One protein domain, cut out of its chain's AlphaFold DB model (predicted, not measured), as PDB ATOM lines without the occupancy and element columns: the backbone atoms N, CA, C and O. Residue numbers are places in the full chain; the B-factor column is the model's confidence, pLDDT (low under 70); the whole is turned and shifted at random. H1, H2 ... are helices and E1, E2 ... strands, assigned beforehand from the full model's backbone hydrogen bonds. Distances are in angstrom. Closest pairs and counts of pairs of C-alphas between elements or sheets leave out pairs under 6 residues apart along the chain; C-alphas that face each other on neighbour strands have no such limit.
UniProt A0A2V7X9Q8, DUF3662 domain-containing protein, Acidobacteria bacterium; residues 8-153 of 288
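What this domain is: This is residues 8 to 153 of the 288 residues of the protein "DUF3662 domain-containing protein" of Acidobacteria bacterium (UniProt A0A2V7X9Q8). A twisted sheet of five strands has helices H2, H3 and H4 over one face and no named helix over the other, making two layers. Long loops lie at both ends of the longest axis, around Thr 34 and Ala 60. The printed part has 146 residues, in the order E1 H1 H2 E2 H3 H4 E3 E4 E5; the mixed sheet runs E1 E4 E2 E3 E5. The class is mixed, helices and strands, and the whole is compact, with a radius of gyration of the C-alphas of 14.9 A and spans of 49 by 33 by 33 A.

Where its parts are: E1, residues 16 to 20, begins at C-alpha 16 (11.847, 8.934, -5.945). H1 is residues 21 to 25, H2 41 to 52 (16.5 A), E2 69 to 74, H3 76 to 83, H4 86 to 104 (26.2 A), E3 112 to 118 and E4 128 to 134 (20.3 A). E5, residues 147 to 152, ends at C-alpha 152 (-8.049, 15.247, -7.543).

How they stand to each other: E1 and E4 are antiparallel, with N 17 and O 131 at 2.8 A; so are E4 and E2, N 71 and O 132 at 2.8 A, and E3 and E5, N 114 and O 150 at 2.8 A. E2 and E3 are parallel, N 72 and O 115 at 2.7 A. Two right-handed crossovers join strands running the same way through helices: the split strand-helix-strand unit E1, H1 H2, E2, with E4 between, and the unit E2, H3 H4, E3. H2 touches H4, closest C-alphas Pro 41 and Leu 89, 4.5 A. H1, only just not on the sheet with 4 pairs of C-alphas within 10 A, touches residues 43 to 47 of H2 alone, closest C-alphas Trp 21 and Leu 43, 7.2 A. H3 lies over E3, H4 over E5. In each helix every O i to N i+4 pair is within hydrogen-bond range.

The domain as a whole: The C-alphas farthest apart, Thr 34 and Ala 60, are 49.2 A apart. The printed part has no cut. The links H1 to H2, H2 to E2 and E4 to E5 are long. The mean pLDDT of the printed part is 74.6; residues 25 to 38 and 135 to 146 are among those under 70.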
ATOM      1  N   ASN A   8      13.347  13.162   1.888       89.31
ATOM      2  CA  ASN A   8      14.627  13.145   1.191       89.31
ATOM      3  C   ASN A   8      14.423  12.662  -0.243       89.31
ATOM      4  O   ASN A   8      13.866  11.588  -0.458       89.31
ATOM      5  N   ARG A   9      14.872  13.452  -1.217       87.88
ATOM      6  CA  ARG A   9      14.923  13.035  -2.620       87.88
ATOM      7  C   ARG A   9      16.043  12.012  -2.789       87.88
ATOM      8  O   ARG A   9      17.113  12.202  -2.212       87.88
ATOM      9  N   ASP A  10      15.790  10.935  -3.520       83.25
ATOM     10  CA  ASP A  10      16.821   9.950  -3.830       83.25
ATOM     11  C   ASP A  10      17.839  10.564  -4.804       83.25
ATOM     12  O   ASP A  10      17.474  11.239  -5.766       83.25
ATOM     13  N   GLU A  11      19.129  10.390  -4.519       78.38
ATOM     14  CA  GLU A  11      20.212  10.937  -5.346       78.38
ATOM     15  C   GLU A  11      20.381  10.156  -6.652       78.38
ATOM     16  O   GLU A  11      20.836  10.709  -7.650       78.38
ATOM     17  N   THR A  12      20.007   8.873  -6.641       74.88
ATOM     18  CA  THR A  12      20.143   7.965  -7.786       74.88
ATOM     19  C   THR A  12      18.904   7.941  -8.675       74.88
ATOM     20  O   THR A  12      19.011   7.631  -9.858       74.88
ATOM     21  N   ASP A  13      17.750   8.315  -8.122       78.81
ATOM     22  CA  ASP A  13      16.477   8.426  -8.829       78.81
ATOM     23  C   ASP A  13      15.762   9.727  -8.412       78.81
ATOM     24  O   ASP A  13      15.049   9.764  -7.402       78.81
ATOM     25  N   PRO A  14      15.926  10.819  -9.180       77.94
ATOM     26  CA  PRO A  14      15.326  12.109  -8.865       77.94
ATOM     27  C   PRO A  14      13.788  12.099  -8.818       77.94
ATOM     28  O   PRO A  14      13.197  13.081  -8.368       77.94
ATOM     29  N   GLU A  15      13.117  11.051  -9.275       81.69
ATOM     30  CA  GLU A  15      11.656  10.924  -9.229       81.69
ATOM     31  C   GLU A  15      11.183  10.086  -8.034       81.69
ATOM     32  O   GLU A  15       9.984   9.887  -7.829       81.69
ATOM     33  N   THR A  16      12.115   9.674  -7.172       87.19
ATOM     34  CA  THR A  16      11.847   8.934  -5.945       87.19
ATOM     35  C   THR A  16      12.151   9.781  -4.703       87.19
ATOM     36  O   THR A  16      13.189  10.430  -4.574       87.19
ATOM     37  N   PHE A  17      11.235   9.750  -3.735       91.44
ATOM     38  CA  PHE A  17      11.340  10.450  -2.457       91.44
ATOM     39  C   PHE A  17      11.125   9.481  -1.301       91.44
ATOM     40  O   PHE A  17      10.136   8.753  -1.251       91.44
ATOM     41  N   ARG A  18      12.032   9.508  -0.327       91.62
ATOM     42  CA  ARG A  18      11.950   8.721   0.904       91.62
ATOM     43  C   ARG A  18      11.334   9.556   2.012       91.62
ATOM     44  O   ARG A  18      11.742  10.697   2.243       91.62
ATOM     45  N   ILE A  19      10.365   8.959   2.691       91.62
ATOM     46  CA  ILE A  19       9.542   9.603   3.701       91.62
ATOM     47  C   ILE A  19       9.781   8.961   5.064       91.62
ATOM     48  O   ILE A  19       9.687   7.745   5.204       91.62
ATOM     49  N   ASP A  20      10.039   9.797   6.064       89.06
ATOM     50  CA  ASP A  20      10.026   9.463   7.486       89.06
ATOM     51  C   ASP A  20       8.848  10.199   8.143       89.06
ATOM     52  O   ASP A  20       8.852  11.429   8.301       89.06
ATOM     53  N   TRP A  21       7.815   9.439   8.520       85.38
ATOM     54  CA  TRP A  21       6.581   9.996   9.074       85.38
ATOM     55  C   TRP A  21       6.805  10.700  10.416       85.38
ATOM     56  O   TRP A  21       6.166  11.722  10.693       85.38
ATOM     57  N   ALA A  22       7.736  10.205  11.235       80.00
ATOM     58  CA  ALA A  22       8.041  10.802  12.528       80.00
ATOM     59  C   ALA A  22       8.679  12.188  12.353       80.00
ATOM     60  O   ALA A  22       8.303  13.140  13.050       80.00
ATOM     61  N   ALA A  23       9.582  12.322  11.380       80.19
ATOM     62  CA  ALA A  23      10.252  13.580  11.068       80.19
ATOM     63  C   ALA A  23       9.321  14.613  10.400       80.19
ATOM     64  O   ALA A  23       9.385  15.792  10.757       80.19
ATOM     65  N   ILE A  24       8.390  14.201   9.527       76.62
ATOM     66  CA  ILE A  24       7.393  15.112   8.918       76.62
ATOM     67  C   ILE A  24       6.478  15.755   9.971       76.62
ATOM     68  O   ILE A  24       6.026  16.900   9.806       76.62
ATOM     69  N   HIS A  25       6.158  15.020  11.038       69.31
ATOM     70  CA  HIS A  25       5.250  15.477  12.088       69.31
ATOM     71  C   HIS A  25       5.964  16.195  13.250       69.31
ATOM     72  O   HIS A  25       5.313  16.867  14.047       69.31
ATOM     73  N   GLY A  26       7.291  16.082  13.366       59.78
ATOM     74  CA  GLY A  26       8.025  16.577  14.537       59.78
ATOM     75  C   GLY A  26       7.859  15.695  15.786       59.78
ATOM     76  O   GLY A  26       8.038  16.179  16.898       59.78
ATOM     77  N   GLY A  27       7.515  14.410  15.614       50.72
ATOM     78  CA  GLY A  27       7.723  13.368  16.631       50.72
ATOM     79  C   GLY A  27       6.535  12.894  17.484       50.72
ATOM     80  O   GLY A  27       6.678  11.845  18.106       50.72
ATOM     81  N   LEU A  28       5.370  13.560  17.522       49.31
ATOM     82  CA  LEU A  28       4.248  13.140  18.401       49.31
ATOM     83  C   LEU A  28       2.879  13.133  17.716       49.31
ATOM     84  O   LEU A  28       2.495  14.146  17.155       49.31
ATOM     85  N   ASN A  29       2.109  12.045  17.833       46.75
ATOM     86  CA  ASN A  29       0.738  11.943  17.315       46.75
ATOM     87  C   ASN A  29      -0.180  13.021  17.958       46.75
ATOM     88  O   ASN A  29      -0.262  13.088  19.191       46.75
ATOM     89  N   PRO A  30      -0.887  13.864  17.170       46.31
ATOM     90  CA  PRO A  30      -1.664  14.988  17.701       46.31
ATOM     91  C   PRO A  30      -2.909  14.536  18.476       46.31
ATOM     92  O   PRO A  30      -3.397  15.267  19.337       46.31
ATOM     93  N   TRP A  31      -3.379  13.317  18.218       48.47
ATOM     94  CA  TRP A  31      -4.535  12.710  18.869       48.47
ATOM     95  C   TRP A  31      -4.139  11.845  20.073       48.47
ATOM     96  O   TRP A  31      -4.966  11.599  20.947       48.47
ATOM     97  N   LYS A  32      -2.872  11.409  20.149       51.59
ATOM     98  CA  LYS A  32      -2.342  10.559  21.227       51.59
ATOM     99  C   LYS A  32      -0.864  10.844  21.512       51.59
ATOM    100  O   LYS A  32       0.029  10.158  21.023       51.59
ATOM    101  N   ARG A  33      -0.606  11.834  22.370       44.56
ATOM    102  CA  ARG A  33       0.738  12.357  22.700       44.56
ATOM    103  C   ARG A  33       1.727  11.348  23.316       44.56
ATOM    104  O   ARG A  33       2.882  11.703  23.507       44.56
ATOM    105  N   THR A  34       1.300  10.133  23.653       48.28
ATOM    106  CA  THR A  34       2.132   9.062  24.232       48.28
ATOM    107  C   THR A  34       2.465   7.937  23.248       48.28
ATOM    108  O   THR A  34       3.266   7.065  23.576       48.28
ATOM    109  N   GLU A  35       1.881   7.939  22.046       52.84
ATOM    110  CA  GLU A  35       2.132   6.927  21.017       52.84
ATOM    111  C   GLU A  35       3.074   7.482  19.935       52.84
ATOM    112  O   GLU A  35       2.998   8.657  19.559       52.84
ATOM    113  N   LYS A  36       3.972   6.625  19.418       56.53
ATOM    114  CA  LYS A  36       4.793   6.950  18.238       56.53
ATOM    115  C   LYS A  36       3.877   7.382  17.091       56.53
ATOM    116  O   LYS A  36       2.785   6.836  16.946       56.53
ATOM    117  N   VAL A  37       4.326   8.353  16.290       56.41
ATOM    118  CA  VAL A  37       3.589   8.838  15.113       56.41
ATOM    119  C   VAL A  37       3.225   7.646  14.233       56.41
ATOM    120  O   VAL A  37       4.094   6.928  13.746       56.41
ATOM    121  N   VAL A  38       1.924   7.434  14.089       68.44
ATOM    122  CA  VAL A  38       1.336   6.452  13.186       68.44
ATOM    123  C   VAL A  38       1.022   7.200  11.898       68.44
ATOM    124  O   VAL A  38       0.561   8.340  11.967       68.44
ATOM    125  N   VAL A  39       1.295   6.598  10.739       72.50
ATOM    126  CA  VAL A  39       0.905   7.207   9.464       72.50
ATOM    127  C   VAL A  39      -0.604   7.489   9.469       72.50
ATOM    128  O   VAL A  39      -1.406   6.665   9.915       72.50
ATOM    129  N   ASP A  40      -0.994   8.670   9.000       77.94
ATOM    130  CA  ASP A  40      -2.391   9.076   8.922       77.94
ATOM    131  C   ASP A  40      -2.689   9.763   7.573       77.94
ATOM    132  O   ASP A  40      -1.768  10.225   6.890       77.94
ATOM    133  N   PRO A  41      -3.969   9.831   7.167       77.19
ATOM    134  CA  PRO A  41      -4.418  10.552   5.977       77.19
ATOM    135  C   PRO A  41      -3.808  11.941   5.754       77.19
ATOM    136  O   PRO A  41      -3.413  12.289   4.637       77.19
ATOM    137  N   PHE A  42      -3.713  12.741   6.815       81.38
ATOM    138  CA  PHE A  42      -3.241  14.116   6.747       81.38
ATOM    139  C   PHE A  42      -1.727  14.179   6.522       81.38
ATOM    140  O   PHE A  42      -1.244  15.029   5.770       81.38
ATOM    141  N   LEU A  43      -0.968  13.261   7.121       83.62
ATOM    142  CA  LEU A  43       0.464  13.097   6.903       83.62
ATOM    143  C   LEU A  43       0.777  12.696   5.467       83.62
ATOM    144  O   LEU A  43       1.675  13.297   4.870       83.62
ATOM    145  N   VAL A  44       0.011  11.768   4.885       87.06
ATOM    146  CA  VAL A  44       0.160  11.421   3.463       87.06
ATOM    147  C   VAL A  44      -0.101  12.653   2.597       87.06
ATOM    148  O   VAL A  44       0.721  12.989   1.744       87.06
ATOM    149  N   ALA A  45      -1.179  13.397   2.860       85.31
ATOM    150  CA  ALA A  45      -1.489  14.620   2.119       85.31
ATOM    151  C   ALA A  45      -0.402  15.700   2.261       85.31
ATOM    152  O   ALA A  45      -0.047  16.375   1.292       85.31
ATOM    153  N   LYS A  46       0.182  15.848   3.455       86.38
ATOM    154  CA  LYS A  46       1.294  16.771   3.720       86.38
ATOM    155  C   LYS A  46       2.571  16.354   2.988       86.38
ATOM    156  O   LYS A  46       3.261  17.233   2.468       86.38
ATOM    157  N   ALA A  47       2.876  15.058   2.933       89.75
ATOM    158  CA  ALA A  47       4.020  14.537   2.192       89.75
ATOM    159  C   ALA A  47       3.852  14.758   0.686       89.75
ATOM    160  O   ALA A  47       4.724  15.371   0.076       89.75
ATOM    161  N   VAL A  48       2.703  14.383   0.111       90.56
ATOM    162  CA  VAL A  48       2.385  14.628  -1.309       90.56
ATOM    163  C   VAL A  48       2.495  16.113  -1.640       90.56
ATOM    164  O   VAL A  48       3.176  16.487  -2.587       90.56
ATOM    165  N   LYS A  49       1.913  16.984  -0.811       89.88
ATOM    166  CA  LYS A  49       2.027  18.441  -0.948       89.88
ATOM    167  C   LYS A  49       3.482  18.927  -0.959       89.88
ATOM    168  O   LYS A  49       3.835  19.816  -1.729       89.88
ATOM    169  N   ALA A  50       4.318  18.402  -0.070       89.62
ATOM    170  CA  ALA A  50       5.715  18.806   0.030       89.62
ATOM    171  C   ALA A  50       6.560  18.287  -1.142       89.62
ATOM    172  O   ALA A  50       7.414  19.021  -1.633       89.62
ATOM    173  N   VAL A  51       6.307  17.058  -1.601       90.75
ATOM    174  CA  VAL A  51       6.923  16.494  -2.808       90.75
ATOM    175  C   VAL A  51       6.492  17.290  -4.038       90.75
ATOM    176  O   VAL A  51       7.343  17.730  -4.795       90.75
ATOM    177  N   MET A  52       5.202  17.600  -4.178       88.94
ATOM    178  CA  MET A  52       4.656  18.430  -5.257       88.94
ATOM    179  C   MET A  52       5.392  19.767  -5.412       88.94
ATOM    180  O   MET A  52       5.689  20.192  -6.525       88.94
ATOM    181  N   GLY A  53       5.735  20.428  -4.303       86.88
ATOM    182  CA  GLY A  53       6.498  21.678  -4.329       86.88
ATOM    183  C   GLY A  53       7.943  21.546  -4.835       86.88
ATOM    184  O   GLY A  53       8.572  22.556  -5.143       86.88
ATOM    185  N   GLN A  54       8.473  20.326  -4.916       86.69
ATOM    186  CA  GLN A  54       9.814  20.027  -5.424       86.69
ATOM    187  C   GLN A  54       9.828  19.699  -6.919       86.69
ATOM    188  O   GLN A  54      10.899  19.416  -7.454       86.69
ATOM    189  N   CYS A  55       8.675  19.766  -7.592       80.12
ATOM    190  CA  CYS A  55       8.597  19.612  -9.037       80.12
ATOM    191  C   CYS A  55       9.483  20.660  -9.727       80.12
ATOM    192  O   CYS A  55       9.235  21.860  -9.576       80.12
ATOM    193  N   PRO A  56      10.530  20.239 -10.467       77.88
ATOM    194  CA  PRO A  56      11.421  21.176 -11.141       77.88
ATOM    195  C   PRO A  56      10.802  21.722 -12.433       77.88
ATOM    196  O   PRO A  56      11.316  22.681 -13.007       77.88
ATOM    197  N   HIS A  57       9.711  21.109 -12.901       71.62
ATOM    198  CA  HIS A  57       9.102  21.420 -14.182       71.62
ATOM    199  C   HIS A  57       8.261  22.692 -14.111       71.62
ATOM    200  O   HIS A  57       7.604  23.005 -13.115       71.62
ATOM    201  N   GLN A  58       8.263  23.428 -15.212       67.19
ATOM    202  CA  GLN A  58       7.442  24.609 -15.416       67.19
ATOM    203  C   GLN A  58       6.771  24.492 -16.774       67.19
ATOM    204  O   GLN A  58       7.303  23.865 -17.689       67.19
ATOM    205  N   THR A  59       5.595  25.089 -16.915       56.91
ATOM    206  CA  THR A  59       4.930  25.162 -18.210       56.91
ATOM    207  C   THR A  59       5.612  26.182 -19.102       56.91
ATOM    208  O   THR A  59       6.382  27.027 -18.644       56.91
ATOM    209  N   ALA A  60       5.282  26.147 -20.394       48.25
ATOM    210  CA  ALA A  60       5.835  27.063 -21.388       48.25
ATOM    211  C   ALA A  60       5.691  28.552 -21.001       48.25
ATOM    212  O   ALA A  60       6.487  29.385 -21.413       48.25
ATOM    213  N   ASN A  61       4.699  28.908 -20.181       52.59
ATOM    214  CA  ASN A  61       4.479  30.289 -19.746       52.59
ATOM    215  C   ASN A  61       5.215  30.633 -18.431       52.59
ATOM    216  O   ASN A  61       4.890  31.637 -17.799       52.59
ATOM    217  N   GLY A  62       6.147  29.786 -17.979       54.06
ATOM    218  CA  GLY A  62       6.913  29.966 -16.740       54.06
ATOM    219  C   GLY A  62       6.112  29.713 -15.459       54.06
ATOM    220  O   GLY A  62       6.563  30.060 -14.367       54.06
ATOM    221  N   LYS A  63       4.909  29.133 -15.558       67.25
ATOM    222  CA  LYS A  63       4.142  28.731 -14.374       67.25
ATOM    223  C   LYS A  63       4.691  27.414 -13.828       67.25
ATOM    224  O   LYS A  63       5.055  26.556 -14.626       67.25
ATOM    225  N   PRO A  64       4.706  27.206 -12.504       70.81
ATOM    226  CA  PRO A  64       5.062  25.910 -11.937       70.81
ATOM    227  C   PRO A  64       4.187  24.801 -12.531       70.81
ATOM    228  O   PRO A  64       2.972  24.964 -12.630       70.81
ATOM    229  N   LEU A  65       4.795  23.694 -12.936       73.94
ATOM    230  CA  LEU A  65       4.083  22.469 -13.280       73.94
ATOM    231  C   LEU A  65       4.190  21.518 -12.090       73.94
ATOM    232  O   LEU A  65       5.142  21.596 -11.316       73.94
ATOM    233  N   VAL A  66       3.227  20.621 -11.932       82.06
ATOM    234  CA  VAL A  66       3.311  19.530 -10.957       82.06
ATOM    235  C   VAL A  66       3.125  18.195 -11.659       82.06
ATOM    236  O   VAL A  66       2.325  18.104 -12.593       82.06
ATOM    237  N   TRP A  67       3.832  17.168 -11.182       80.75
ATOM    238  CA  TRP A  67       3.558  15.778 -11.549       80.75
ATOM    239  C   TRP A  67       2.079  15.461 -11.355       80.75
ATOM    240  O   TRP A  67       1.441  15.998 -10.439       80.75
ATOM    241  N   ASN A  68       1.535  14.619 -12.229       77.62
ATOM    242  CA  ASN A  68       0.128  14.233 -12.201       77.62
ATOM    243  C   ASN A  68      -0.089  12.841 -11.591       77.62
ATOM    244  O   ASN A  68      -1.221  12.524 -11.244       77.62
ATOM    245  N   GLU A  69       0.965  12.044 -11.395       82.69
ATOM    246  CA  GLU A  69       0.904  10.768 -10.686       82.69
ATOM    247  C   GLU A  69       1.841  10.771  -9.470       82.69
ATOM    248  O   GLU A  69       3.014  11.128  -9.564       82.69
ATOM    249  N   TYR A  70       1.310  10.355  -8.316       90.75
ATOM    250  CA  TYR A  70       2.057  10.139  -7.076       90.75
ATOM    251  C   TYR A  70       1.780   8.723  -6.576       90.75
ATOM    252  O   TYR A  70       0.697   8.439  -6.067       90.75
ATOM    253  N   ARG A  71       2.763   7.833  -6.687       89.62
ATOM    254  CA  ARG A  71       2.704   6.456  -6.180       89.62
ATOM    255  C   ARG A  71       3.361   6.400  -4.806       89.62
ATOM    256  O   ARG A  71       4.575   6.529  -4.692       89.62
ATOM    257  N   VAL A  72       2.556   6.247  -3.762       92.19
ATOM    258  CA  VAL A  72       2.970   6.204  -2.356       92.19
ATOM    259  C   VAL A  72       3.020   4.749  -1.895       92.19
ATOM    260  O   VAL A  72       1.983   4.147  -1.639       92.19
ATOM    261  N   PHE A  73       4.218   4.195  -1.768       89.69
ATOM    262  CA  PHE A  73       4.460   2.847  -1.265       89.69
ATOM    263  C   PHE A  73       4.593   2.866   0.256       89.69
ATOM    264  O   PHE A  73       5.435   3.581   0.807       89.69
ATOM    265  N   LEU A  74       3.751   2.081   0.922       86.69
ATOM    266  CA  LEU A  74       3.668   1.972   2.375       86.69
ATOM    267  C   LEU A  74       4.055   0.568   2.834       86.69
ATOM    268  O   LEU A  74       3.734  -0.413   2.166       86.69
ATOM    269  N   ASP A  75       4.657   0.480   4.019       87.81
ATOM    270  CA  ASP A  75       4.741  -0.783   4.755       87.81
ATOM    271  C   ASP A  75       3.340  -1.385   4.974       87.81
ATOM    272  O   ASP A  75       2.347  -0.659   5.081       87.81
ATOM    273  N   LEU A  76       3.257  -2.712   5.081       85.31
ATOM    274  CA  LEU A  76       1.997  -3.441   5.238       85.31
ATOM    275  C   LEU A  76       1.169  -2.950   6.436       85.31
ATOM    276  O   LEU A  76      -0.029  -2.698   6.288       85.31
ATOM    277  N   ALA A  77       1.784  -2.782   7.609       83.81
ATOM    278  CA  ALA A  77       1.053  -2.386   8.813       83.81
ATOM    279  C   ALA A  77       0.503  -0.958   8.693       83.81
ATOM    280  O   ALA A  77      -0.579  -0.644   9.192       83.81
ATOM    281  N   ASP A  78       1.246  -0.093   8.013       84.44
ATOM    282  CA  ASP A  78       0.887   1.294   7.753       84.44
ATOM    283  C   ASP A  78      -0.189   1.413   6.659       84.44
ATOM    284  O   ASP A  78      -1.152   2.169   6.819       84.44
ATOM    285  N   TRP A  79      -0.113   0.592   5.609       86.19
ATOM    286  CA  TRP A  79      -1.151   0.486   4.581       86.19
ATOM    287  C   TRP A  79      -2.485   0.010   5.166       86.19
ATOM    288  O   TRP A  79      -3.512   0.656   4.957       86.19
ATOM    289  N   GLU A  80      -2.484  -1.060   5.970       83.88
ATOM    290  CA  GLU A  80      -3.700  -1.596   6.602       83.88
ATOM    291  C   GLU A  80      -4.383  -0.581   7.526       83.88
ATOM    292  O   GLU A  80      -5.612  -0.558   7.657       83.88
ATOM    293  N   ARG A  81      -3.596   0.277   8.182       82.88
ATOM    294  CA  ARG A  81      -4.114   1.366   9.017       82.88
ATOM    295  C   ARG A  81      -4.784   2.441   8.174       82.88
ATOM    296  O   ARG A  81      -5.911   2.820   8.489       82.88
ATOM    297  N   ILE A  82      -4.132   2.904   7.106       81.50
ATOM    298  CA  ILE A  82      -4.700   3.935   6.226       81.50
ATOM    299  C   ILE A  82      -5.916   3.406   5.471       81.50
ATOM    300  O   ILE A  82      -6.882   4.148   5.304       81.50
ATOM    301  N   LYS A  83      -5.932   2.123   5.092       82.56
ATOM    302  CA  LYS A  83      -7.071   1.504   4.403       82.56
ATOM    303  C   LYS A  83      -8.367   1.606   5.207       82.56
ATOM    304  O   LYS A  83      -9.422   1.881   4.646       82.56
ATOM    305  N   LYS A  84      -8.294   1.506   6.538       78.06
ATOM    306  CA  LYS A  84      -9.446   1.721   7.439       78.06
ATOM    307  C   LYS A  84      -9.929   3.177   7.479       78.06
ATOM    308  O   LYS A  84     -11.025   3.442   7.964       78.06
ATOM    309  N   LEU A  85      -9.116   4.111   6.991       75.56
ATOM    310  CA  LEU A  85      -9.351   5.555   6.977       75.56
ATOM    311  C   LEU A  85      -9.497   6.109   5.550       75.56
ATOM    312  O   LEU A  85      -9.375   7.317   5.355       75.56
ATOM    313  N   GLU A  86      -9.780   5.261   4.558       74.81
ATOM    314  CA  GLU A  86      -9.841   5.628   3.136       74.81
ATOM    315  C   GLU A  86     -10.769   6.826   2.861       74.81
ATOM    316  O   GLU A  86     -10.407   7.744   2.126       74.81
ATOM    317  N   SER A  87     -11.926   6.905   3.522       64.81
ATOM    318  CA  SER A  87     -12.838   8.053   3.394       64.81
ATOM    319  C   SER A  87     -12.236   9.372   3.904       64.81
ATOM    320  O   SER A  87     -12.445  10.430   3.309       64.81
ATOM    321  N   THR A  88     -11.458   9.314   4.989       68.62
ATOM    322  CA  THR A  88     -10.740  10.471   5.551       68.62
ATOM    323  C   THR A  88      -9.567  10.862   4.660       68.62
ATOM    324  O   THR A  88      -9.363  12.045   4.409       68.62
ATOM    325  N   LEU A  89      -8.853   9.873   4.117       72.81
ATOM    326  CA  LEU A  89      -7.804  10.064   3.119       72.81
ATOM    327  C   LEU A  89      -8.315  10.804   1.891       72.81
ATOM    328  O   LEU A  89      -7.723  11.813   1.528       72.81
ATOM    329  N   LEU A  90      -9.414  10.355   1.285       69.69
ATOM    330  CA  LEU A  90      -9.989  11.006   0.106       69.69
ATOM    331  C   LEU A  90     -10.314  12.482   0.372       69.69
ATOM    332  O   LEU A  90      -9.934  13.352  -0.414       69.69
ATOM    333  N   ARG A  91     -10.970  12.770   1.504       68.88
ATOM    334  CA  ARG A  91     -11.344  14.133   1.899       68.88
ATOM    335  C   ARG A  91     -10.121  15.012   2.162       68.88
ATOM    336  O   ARG A  91      -9.996  16.081   1.570       68.88
ATOM    337  N   ASP A  92      -9.232  14.573   3.049       70.81
ATOM    338  CA  ASP A  92      -8.108  15.384   3.518       70.81
ATOM    339  C   ASP A  92      -7.080  15.598   2.395       70.81
ATOM    340  O   ASP A  92      -6.538  16.695   2.248       70.81
ATOM    341  N   MET A  93      -6.855  14.581   1.558       73.94
ATOM    342  CA  MET A  93      -6.002  14.677   0.375       73.94
ATOM    343  C   MET A  93      -6.562  15.683  -0.634       73.94
ATOM    344  O   MET A  93      -5.828  16.580  -1.051       73.94
ATOM    345  N   GLY A  94      -7.854  15.588  -0.975       69.44
ATOM    346  CA  GLY A  94      -8.523  16.544  -1.862       69.44
ATOM    347  C   GLY A  94      -8.381  17.981  -1.357       69.44
ATOM    348  O   GLY A  94      -7.836  18.836  -2.052       69.44
ATOM    349  N   ASP A  95      -8.751  18.230  -0.100       71.88
ATOM    350  CA  ASP A  95      -8.689  19.564   0.500       71.88
ATOM    351  C   ASP A  95      -7.271  20.148   0.537       71.88
ATOM    352  O   ASP A  95      -7.063  21.327   0.230       71.88
ATOM    353  N   VAL A  96      -6.283  19.357   0.964       78.31
ATOM    354  CA  VAL A  96      -4.902  19.827   1.133       78.31
ATOM    355  C   VAL A  96      -4.247  20.078  -0.220       78.31
ATOM    356  O   VAL A  96      -3.603  21.121  -0.395       78.31
ATOM    357  N   VAL A  97      -4.410  19.152  -1.165       78.94
ATOM    358  CA  VAL A  97      -3.786  19.242  -2.485       78.94
ATOM    359  C   VAL A  97      -4.447  20.335  -3.317       78.94
ATOM    360  O   VAL A  97      -3.733  21.188  -3.839       78.94
ATOM    361  N   GLU A  98      -5.779  20.432  -3.359       77.62
ATOM    362  CA  GLU A  98      -6.462  21.499  -4.106       77.62
ATOM    363  C   GLU A  98      -6.112  22.896  -3.585       77.62
ATOM    364  O   GLU A  98      -5.823  23.809  -4.368       77.62
ATOM    365  N   LYS A  99      -6.092  23.084  -2.257       81.44
ATOM    366  CA  LYS A  99      -5.660  24.355  -1.652       81.44
ATOM    367  C   LYS A  99      -4.206  24.661  -2.003       81.44
ATOM    368  O   LYS A  99      -3.860  25.827  -2.211       81.44
ATOM    369  N   HIS A 100      -3.344  23.645  -2.073       85.00
ATOM    370  CA  HIS A 100      -1.946  23.849  -2.430       85.00
ATOM    371  C   HIS A 100      -1.753  24.194  -3.906       85.00
ATOM    372  O   HIS A 100      -1.049  25.161  -4.188       85.00
ATOM    373  N   LEU A 101      -2.423  23.490  -4.819       77.62
ATOM    374  CA  LEU A 101      -2.410  23.770  -6.256       77.62
ATOM    375  C   LEU A 101      -2.848  25.211  -6.542       77.62
ATOM    376  O   LEU A 101      -2.135  25.961  -7.211       77.62
ATOM    377  N   LYS A 102      -3.961  25.645  -5.928       81.94
ATOM    378  CA  LYS A 102      -4.443  27.036  -6.008       81.94
ATOM    379  C   LYS A 102      -3.397  28.033  -5.505       81.94
ATOM    380  O   LYS A 102      -3.189  29.071  -6.131       81.94
ATOM    381  N   LYS A 103      -2.710  27.722  -4.399       85.12
ATOM    382  CA  LYS A 103      -1.647  28.571  -3.834       85.12
ATOM    383  C   LYS A 103      -0.413  28.648  -4.737       85.12
ATOM    384  O   LYS A 103       0.162  29.725  -4.863       85.12
ATOM    385  N   LEU A 104       0.001  27.530  -5.330       77.19
ATOM    386  CA  LEU A 104       1.148  27.478  -6.236       77.19
ATOM    387  C   LEU A 104       0.861  28.159  -7.578       77.19
ATOM    388  O   LEU A 104       1.804  28.502  -8.286       77.19
ATOM    389  N   LYS A 105      -0.423  28.355  -7.928       78.75
ATOM    390  CA  LYS A 105      -0.861  28.721  -9.286       78.75
ATOM    391  C   LYS A 105      -0.251  27.782 -10.335       78.75
ATOM    392  O   LYS A 105       0.059  28.211 -11.447       78.75
ATOM    393  N   ALA A 106      -0.036  26.531  -9.928       66.69
ATOM    394  CA  ALA A 106       0.605  25.527 -10.746       66.69
ATOM    395  C   ALA A 106      -0.385  24.968 -11.764       66.69
ATOM    396  O   ALA A 106      -1.585  24.873 -11.492       66.69
ATOM    397  N   GLU A 107       0.125  24.592 -12.925       68.38
ATOM    398  CA  GLU A 107      -0.636  23.850 -13.922       68.38
ATOM    399  C   GLU A 107      -0.389  22.346 -13.727       68.38
ATOM    400  O   GLU A 107       0.637  21.932 -13.183       68.38
ATOM    401  N   MET A 108      -1.360  21.527 -14.124       64.31
ATOM    402  CA  MET A 108      -1.309  20.069 -13.996       64.31
ATOM    403  C   MET A 108      -1.404  19.435 -15.368       64.31
ATOM    404  O   MET A 108      -2.160  19.920 -16.210       64.31
ATOM    405  N   VAL A 109      -0.701  18.317 -15.551       59.69
ATOM    406  CA  VAL A 109      -0.879  17.446 -16.710       59.69
ATOM    407  C   VAL A 109      -2.059  16.492 -16.443       59.69
ATOM    408  O   VAL A 109      -1.892  15.326 -16.158       59.69
ATOM    409  N   GLY A 110      -3.294  16.975 -16.526       65.31
ATOM    410  CA  GLY A 110      -4.507  16.168 -16.602       65.31
ATOM    411  C   GLY A 110      -5.190  16.147 -15.249       65.31
ATOM    412  O   GLY A 110      -5.177  17.150 -14.533       65.31
ATOM    413  N   GLY A 111      -5.787  15.007 -14.904       69.62
ATOM    414  CA  GLY A 111      -6.202  14.746 -13.529       69.62
ATOM    415  C   GLY A 111      -4.992  14.384 -12.674       69.62
ATOM    416  O   GLY A 111      -4.076  13.720 -13.154       69.62
ATOM    417  N   LEU A 112      -4.992  14.799 -11.409       76.75
ATOM    418  CA  LEU A 112      -3.977  14.366 -10.459       76.75
ATOM    419  C   LEU A 112      -4.428  13.064  -9.797       76.75
ATOM    420  O   LEU A 112      -5.530  12.982  -9.251       76.75
ATOM    421  N   THR A 113      -3.557  12.065  -9.821       82.44
ATOM    422  CA  THR A 113      -3.786  10.747  -9.241       82.44
ATOM    423  C   THR A 113      -2.754  10.486  -8.154       82.44
ATOM    424  O   THR A 113      -1.551  10.551  -8.386       82.44
ATOM    425  N   VAL A 114      -3.225  10.169  -6.951       86.44
ATOM    426  CA  VAL A 114      -2.395   9.675  -5.852       86.44
ATOM    427  C   VAL A 114      -2.780   8.225  -5.599       86.44
ATOM    428  O   VAL A 114      -3.924   7.943  -5.248       86.44
ATOM    429  N   ARG A 115      -1.838   7.308  -5.783       87.19
ATOM    430  CA  ARG A 115      -2.015   5.867  -5.588       87.19
ATOM    431  C   ARG A 115      -1.294   5.474  -4.313       87.19
ATOM    432  O   ARG A 115      -0.082   5.645  -4.229       87.19
ATOM    433  N   LEU A 116      -2.013   4.982  -3.314       87.56
ATOM    434  CA  LEU A 116      -1.404   4.389  -2.130       87.56
ATOM    435  C   LEU A 116      -1.317   2.888  -2.356       87.56
ATOM    436  O   LEU A 116      -2.334   2.196  -2.442       87.56
ATOM    437  N   LEU A 117      -0.085   2.416  -2.442       87.38
ATOM    438  CA  LEU A 117       0.278   1.053  -2.763       87.38
ATOM    439  C   LEU A 117       0.855   0.399  -1.514       87.38
ATOM    440  O   LEU A 117       1.611   1.012  -0.753       87.38
ATOM    441  N   ARG A 118       0.495  -0.860  -1.306       85.38
ATOM    442  CA  ARG A 118       1.174  -1.715  -0.341       85.38
ATOM    443  C   ARG A 118       2.519  -2.134  -0.936       85.38
ATOM    444  O   ARG A 118       2.567  -2.587  -2.075       85.38
ATOM    445  N   ASP A 119       3.597  -2.021  -0.168       81.62
ATOM    446  CA  ASP A 119       4.870  -2.617  -0.555       81.62
ATOM    447  C   ASP A 119       4.847  -4.130  -0.300       81.62
ATOM    448  O   ASP A 119       4.839  -4.595   0.841       81.62
ATOM    449  N   GLU A 120       4.815  -4.913  -1.374       74.94
ATOM    450  CA  GLU A 120       4.863  -6.376  -1.300       74.94
ATOM    451  C   GLU A 120       6.294  -6.914  -1.175       74.94
ATOM    452  O   GLU A 120       6.487  -8.031  -0.695       74.94
ATOM    453  N   GLY A 121       7.299  -6.118  -1.553       70.88
ATOM    454  CA  GLY A 121       8.707  -6.513  -1.536       70.88
ATOM    455  C   GLY A 121       9.376  -6.419  -0.163       70.88
ATOM    456  O   GLY A 121      10.511  -6.867  -0.013       70.88
ATOM    457  N   GLY A 122       8.708  -5.828   0.837       73.31
ATOM    458  CA  GLY A 122       9.253  -5.637   2.189       73.31
ATOM    459  C   GLY A 122      10.450  -4.677   2.251       73.31
ATOM    460  O   GLY A 122      11.268  -4.738   3.170       73.31
ATOM    461  N   THR A 123      10.578  -3.807   1.254       79.50
ATOM    462  CA  THR A 123      11.632  -2.796   1.131       79.50
ATOM    463  C   THR A 123      11.347  -1.548   1.972       79.50
ATOM    464  O   THR A 123      12.273  -0.923   2.497       79.50
ATOM    465  N   VAL A 124      10.073  -1.200   2.148       84.69
ATOM    466  CA  VAL A 124       9.596  -0.080   2.957       84.69
ATOM    467  C   VAL A 124       9.441  -0.543   4.400       84.69
ATOM    468  O   VAL A 124       8.716  -1.485   4.701       84.69
ATOM    469  N   ARG A 125      10.133   0.136   5.318       85.31
ATOM    470  CA  ARG A 125      10.063  -0.168   6.753       85.31
ATOM    471  C   ARG A 125       8.836   0.491   7.393       85.31
ATOM    472  O   ARG A 125       8.476   1.594   6.979       85.31
ATOM    473  N   PRO A 126       8.276  -0.083   8.473       84.50
ATOM    474  CA  PRO A 126       7.247   0.584   9.265       84.50
ATOM    475  C   PRO A 126       7.660   2.006   9.675       84.50
ATOM    476  O   PRO A 126       8.819   2.257  10.033       84.50
ATOM    477  N   GLY A 127       6.721   2.949   9.625       83.00
ATOM    478  CA  GLY A 127       6.976   4.364   9.899       83.00
ATOM    479  C   GLY A 127       7.655   5.123   8.753       83.00
ATOM    480  O   GLY A 127       7.944   6.310   8.915       83.00
ATOM    481  N   HIS A 128       7.874   4.476   7.607       87.94
ATOM    482  CA  HIS A 128       8.447   5.084   6.410       87.94
ATOM    483  C   HIS A 128       7.542   4.882   5.195       87.94
ATOM    484  O   HIS A 128       6.606   4.082   5.208       87.94
ATOM    485  N   ALA A 129       7.831   5.624   4.130       90.25
ATOM    486  CA  ALA A 129       7.222   5.421   2.825       90.25
ATOM    487  C   ALA A 129       8.172   5.821   1.702       90.25
ATOM    488  O   ALA A 129       9.167   6.519   1.918       90.25
ATOM    489  N   VAL A 130       7.827   5.408   0.490       90.62
ATOM    490  CA  VAL A 130       8.473   5.879  -0.734       90.62
ATOM    491  C   VAL A 130       7.414   6.512  -1.621       90.62
ATOM    492  O   VAL A 130       6.392   5.895  -1.896       90.62
ATOM    493  N   ILE A 131       7.642   7.743  -2.065       93.12
ATOM    494  CA  ILE A 131       6.800   8.412  -3.056       93.12
ATOM    495  C   ILE A 131       7.564   8.432  -4.371       93.12
ATOM    496  O   ILE A 131       8.637   9.026  -4.440       93.12
ATOM    497  N   LYS A 132       6.994   7.818  -5.403       85.88
ATOM    498  CA  LYS A 132       7.446   7.961  -6.788       85.88
ATOM    499  C   LYS A 132       6.519   8.908  -7.529       85.88
ATOM    500  O   LYS A 132       5.300   8.798  -7.384       85.88
ATOM    501  N   VAL A 133       7.084   9.827  -8.293       84.12
ATOM    502  CA  VAL A 133       6.331  10.830  -9.051       84.12
ATOM    503  C   VAL A 133       6.554  10.659 -10.540       84.12
ATOM    504  O   VAL A 133       7.611  10.194 -10.938       84.12
ATOM    505  N   ASP A 134       5.554  10.999 -11.348       75.69
ATOM    506  CA  ASP A 134       5.646  10.849 -12.802       75.69
ATOM    507  C   ASP A 134       4.673  11.785 -13.542       75.69
ATOM    508  O   ASP A 134       3.751  12.364 -12.944       75.69
ATOM    509  N   PHE A 135       4.877  11.918 -14.853       67.25
ATOM    510  CA  PHE A 135       3.890  12.409 -15.809       67.25
ATOM    511  C   PHE A 135       3.274  11.234 -16.566       67.25
ATOM    512  O   PHE A 135       3.766  10.803 -17.602       67.25
ATOM    513  N   SER A 136       2.160  10.739 -16.050       64.62
ATOM    514  CA  SER A 136       1.468   9.571 -16.582       64.62
ATOM    515  C   SER A 136       0.410   9.974 -17.611       64.62
ATOM    516  O   SER A 136      -0.381  10.893 -17.366       64.62
ATOM    517  N   GLU A 137       0.357   9.297 -18.760       52.88
ATOM    518  CA  GLU A 137      -0.823   9.369 -19.625       52.88
ATOM    519  C   GLU A 137      -1.990   8.744 -18.856       52.88
ATOM    520  O   GLU A 137      -1.851   7.682 -18.257       52.88
ATOM    521  N   VAL A 138      -3.125   9.441 -18.781       49.16
ATOM    522  CA  VAL A 138      -4.248   9.031 -17.929       49.16
ATOM    523  C   VAL A 138      -4.889   7.762 -18.500       49.16
ATOM    524  O   VAL A 138      -5.901   7.828 -19.192       49.16
ATOM    525  N   GLU A 139      -4.322   6.599 -18.197       43.41
ATOM    526  CA  GLU A 139      -4.972   5.315 -18.402       43.41
ATOM    527  C   GLU A 139      -5.814   4.983 -17.173       43.41
ATOM    528  O   GLU A 139      -5.360   4.959 -16.024       43.41
ATOM    529  N   SER A 140      -7.094   4.717 -17.415       44.00
ATOM    530  CA  SER A 140      -7.992   4.140 -16.427       44.00
ATOM    531  C   SER A 140      -7.614   2.676 -16.190       44.00
ATOM    532  O   SER A 140      -8.295   1.772 -16.672       44.00
ATOM    533  N   ALA A 141      -6.526   2.421 -15.466       41.25
ATOM    534  CA  ALA A 141      -6.283   1.086 -14.944       41.25
ATOM    535  C   ALA A 141      -7.355   0.759 -13.892       41.25
ATOM    536  O   ALA A 141      -7.762   1.620 -13.100       41.25
ATOM    537  N   ALA A 142      -7.840  -0.484 -13.921       40.66
ATOM    538  CA  ALA A 142      -8.768  -1.003 -12.929       40.66
ATOM    539  C   ALA A 142      -8.176  -0.812 -11.526       40.66
ATOM    540  O   ALA A 142      -6.998  -1.085 -11.307       40.66
ATOM    541  N   THR A 143      -8.989  -0.318 -10.593       51.31
ATOM    542  CA  THR A 143      -8.591  -0.151  -9.195       51.31
ATOM    543  C   THR A 143      -8.286  -1.534  -8.619       51.31
ATOM    544  O   THR A 143      -9.205  -2.313  -8.362       51.31
ATOM    545  N   ASP A 144      -7.007  -1.862  -8.465       60.47
ATOM    546  CA  ASP A 144      -6.585  -3.063  -7.753       60.47
ATOM    547  C   ASP A 144      -7.096  -2.965  -6.301       60.47
ATOM    548  O   ASP A 144      -6.934  -1.917  -5.669       60.47
ATOM    549  N   PRO A 145      -7.744  -3.998  -5.735       57.28
ATOM    550  CA  PRO A 145      -8.184  -3.977  -4.338       57.28
ATOM    551  C   PRO A 145      -7.038  -3.794  -3.319       57.28
ATOM    552  O   PRO A 145      -7.303  -3.403  -2.178       57.28
ATOM    553  N   SER A 146      -5.785  -4.041  -3.713       64.25
ATOM    554  CA  SER A 146      -4.566  -3.752  -2.941       64.25
ATOM    555  C   SER A 146      -4.098  -2.289  -3.032       64.25
ATOM    556  O   SER A 146      -3.110  -1.898  -2.404       64.25
ATOM    557  N   GLU A 147      -4.842  -1.443  -3.744       74.00
ATOM    558  CA  GLU A 147      -4.558  -0.030  -3.938       74.00
ATOM    559  C   GLU A 147      -5.681   0.859  -3.374       74.00
ATOM    560  O   GLU A 147      -6.866   0.517  -3.369       74.00
ATOM    561  N   MET A 148      -5.312   2.047  -2.888       73.56
ATOM    562  CA  MET A 148      -6.252   3.162  -2.751       73.56
ATOM    563  C   MET A 148      -5.880   4.264  -3.733       73.56
ATOM    564  O   MET A 148      -4.798   4.843  -3.639       73.56
ATOM    565  N   THR A 149      -6.791   4.592  -4.644       78.06
ATOM    566  CA  THR A 149      -6.584   5.654  -5.631       78.06
ATOM    567  C   THR A 149      -7.383   6.894  -5.244       78.06
ATOM    568  O   THR A 149      -8.613   6.879  -5.220       78.06
ATOM    569  N   VAL A 150      -6.694   8.006  -5.000       70.88
ATOM    570  CA  VAL A 150      -7.297   9.329  -4.828       70.88
ATOM    571  C   VAL A 150      -7.137  10.113  -6.124       70.88
ATOM    572  O   VAL A 150      -6.022  10.315  -6.597       70.88
ATOM    573  N   ARG A 151      -8.248  10.586  -6.688       72.69
ATOM    574  CA  ARG A 151      -8.251  11.441  -7.882       72.69
ATOM    575  C   ARG A 151      -8.665  12.852  -7.497       72.69
ATOM    576  O   ARG A 151      -9.696  13.038  -6.855       72.69
ATOM    577  N   ILE A 152      -7.871  13.837  -7.892       68.00
ATOM    578  CA  ILE A 152      -8.049  15.247  -7.543       68.00
ATOM    579  C   ILE A 152      -8.120  16.044  -8.844       68.00
ATOM    580  O   ILE A 152      -7.279  15.880  -9.727       68.00
ATOM    581  N   GLY A 153      -9.147  16.888  -8.978       56.09
ATOM    582  CA  GLY A 153      -9.438  17.587 -10.237       56.09
ATOM    583  C   GLY A 153     -10.440  16.885 -11.167       56.09
ATOM    584  O   GLY A 153     -10.560  17.281 -12.321       56.09
TER     585      GLY A 153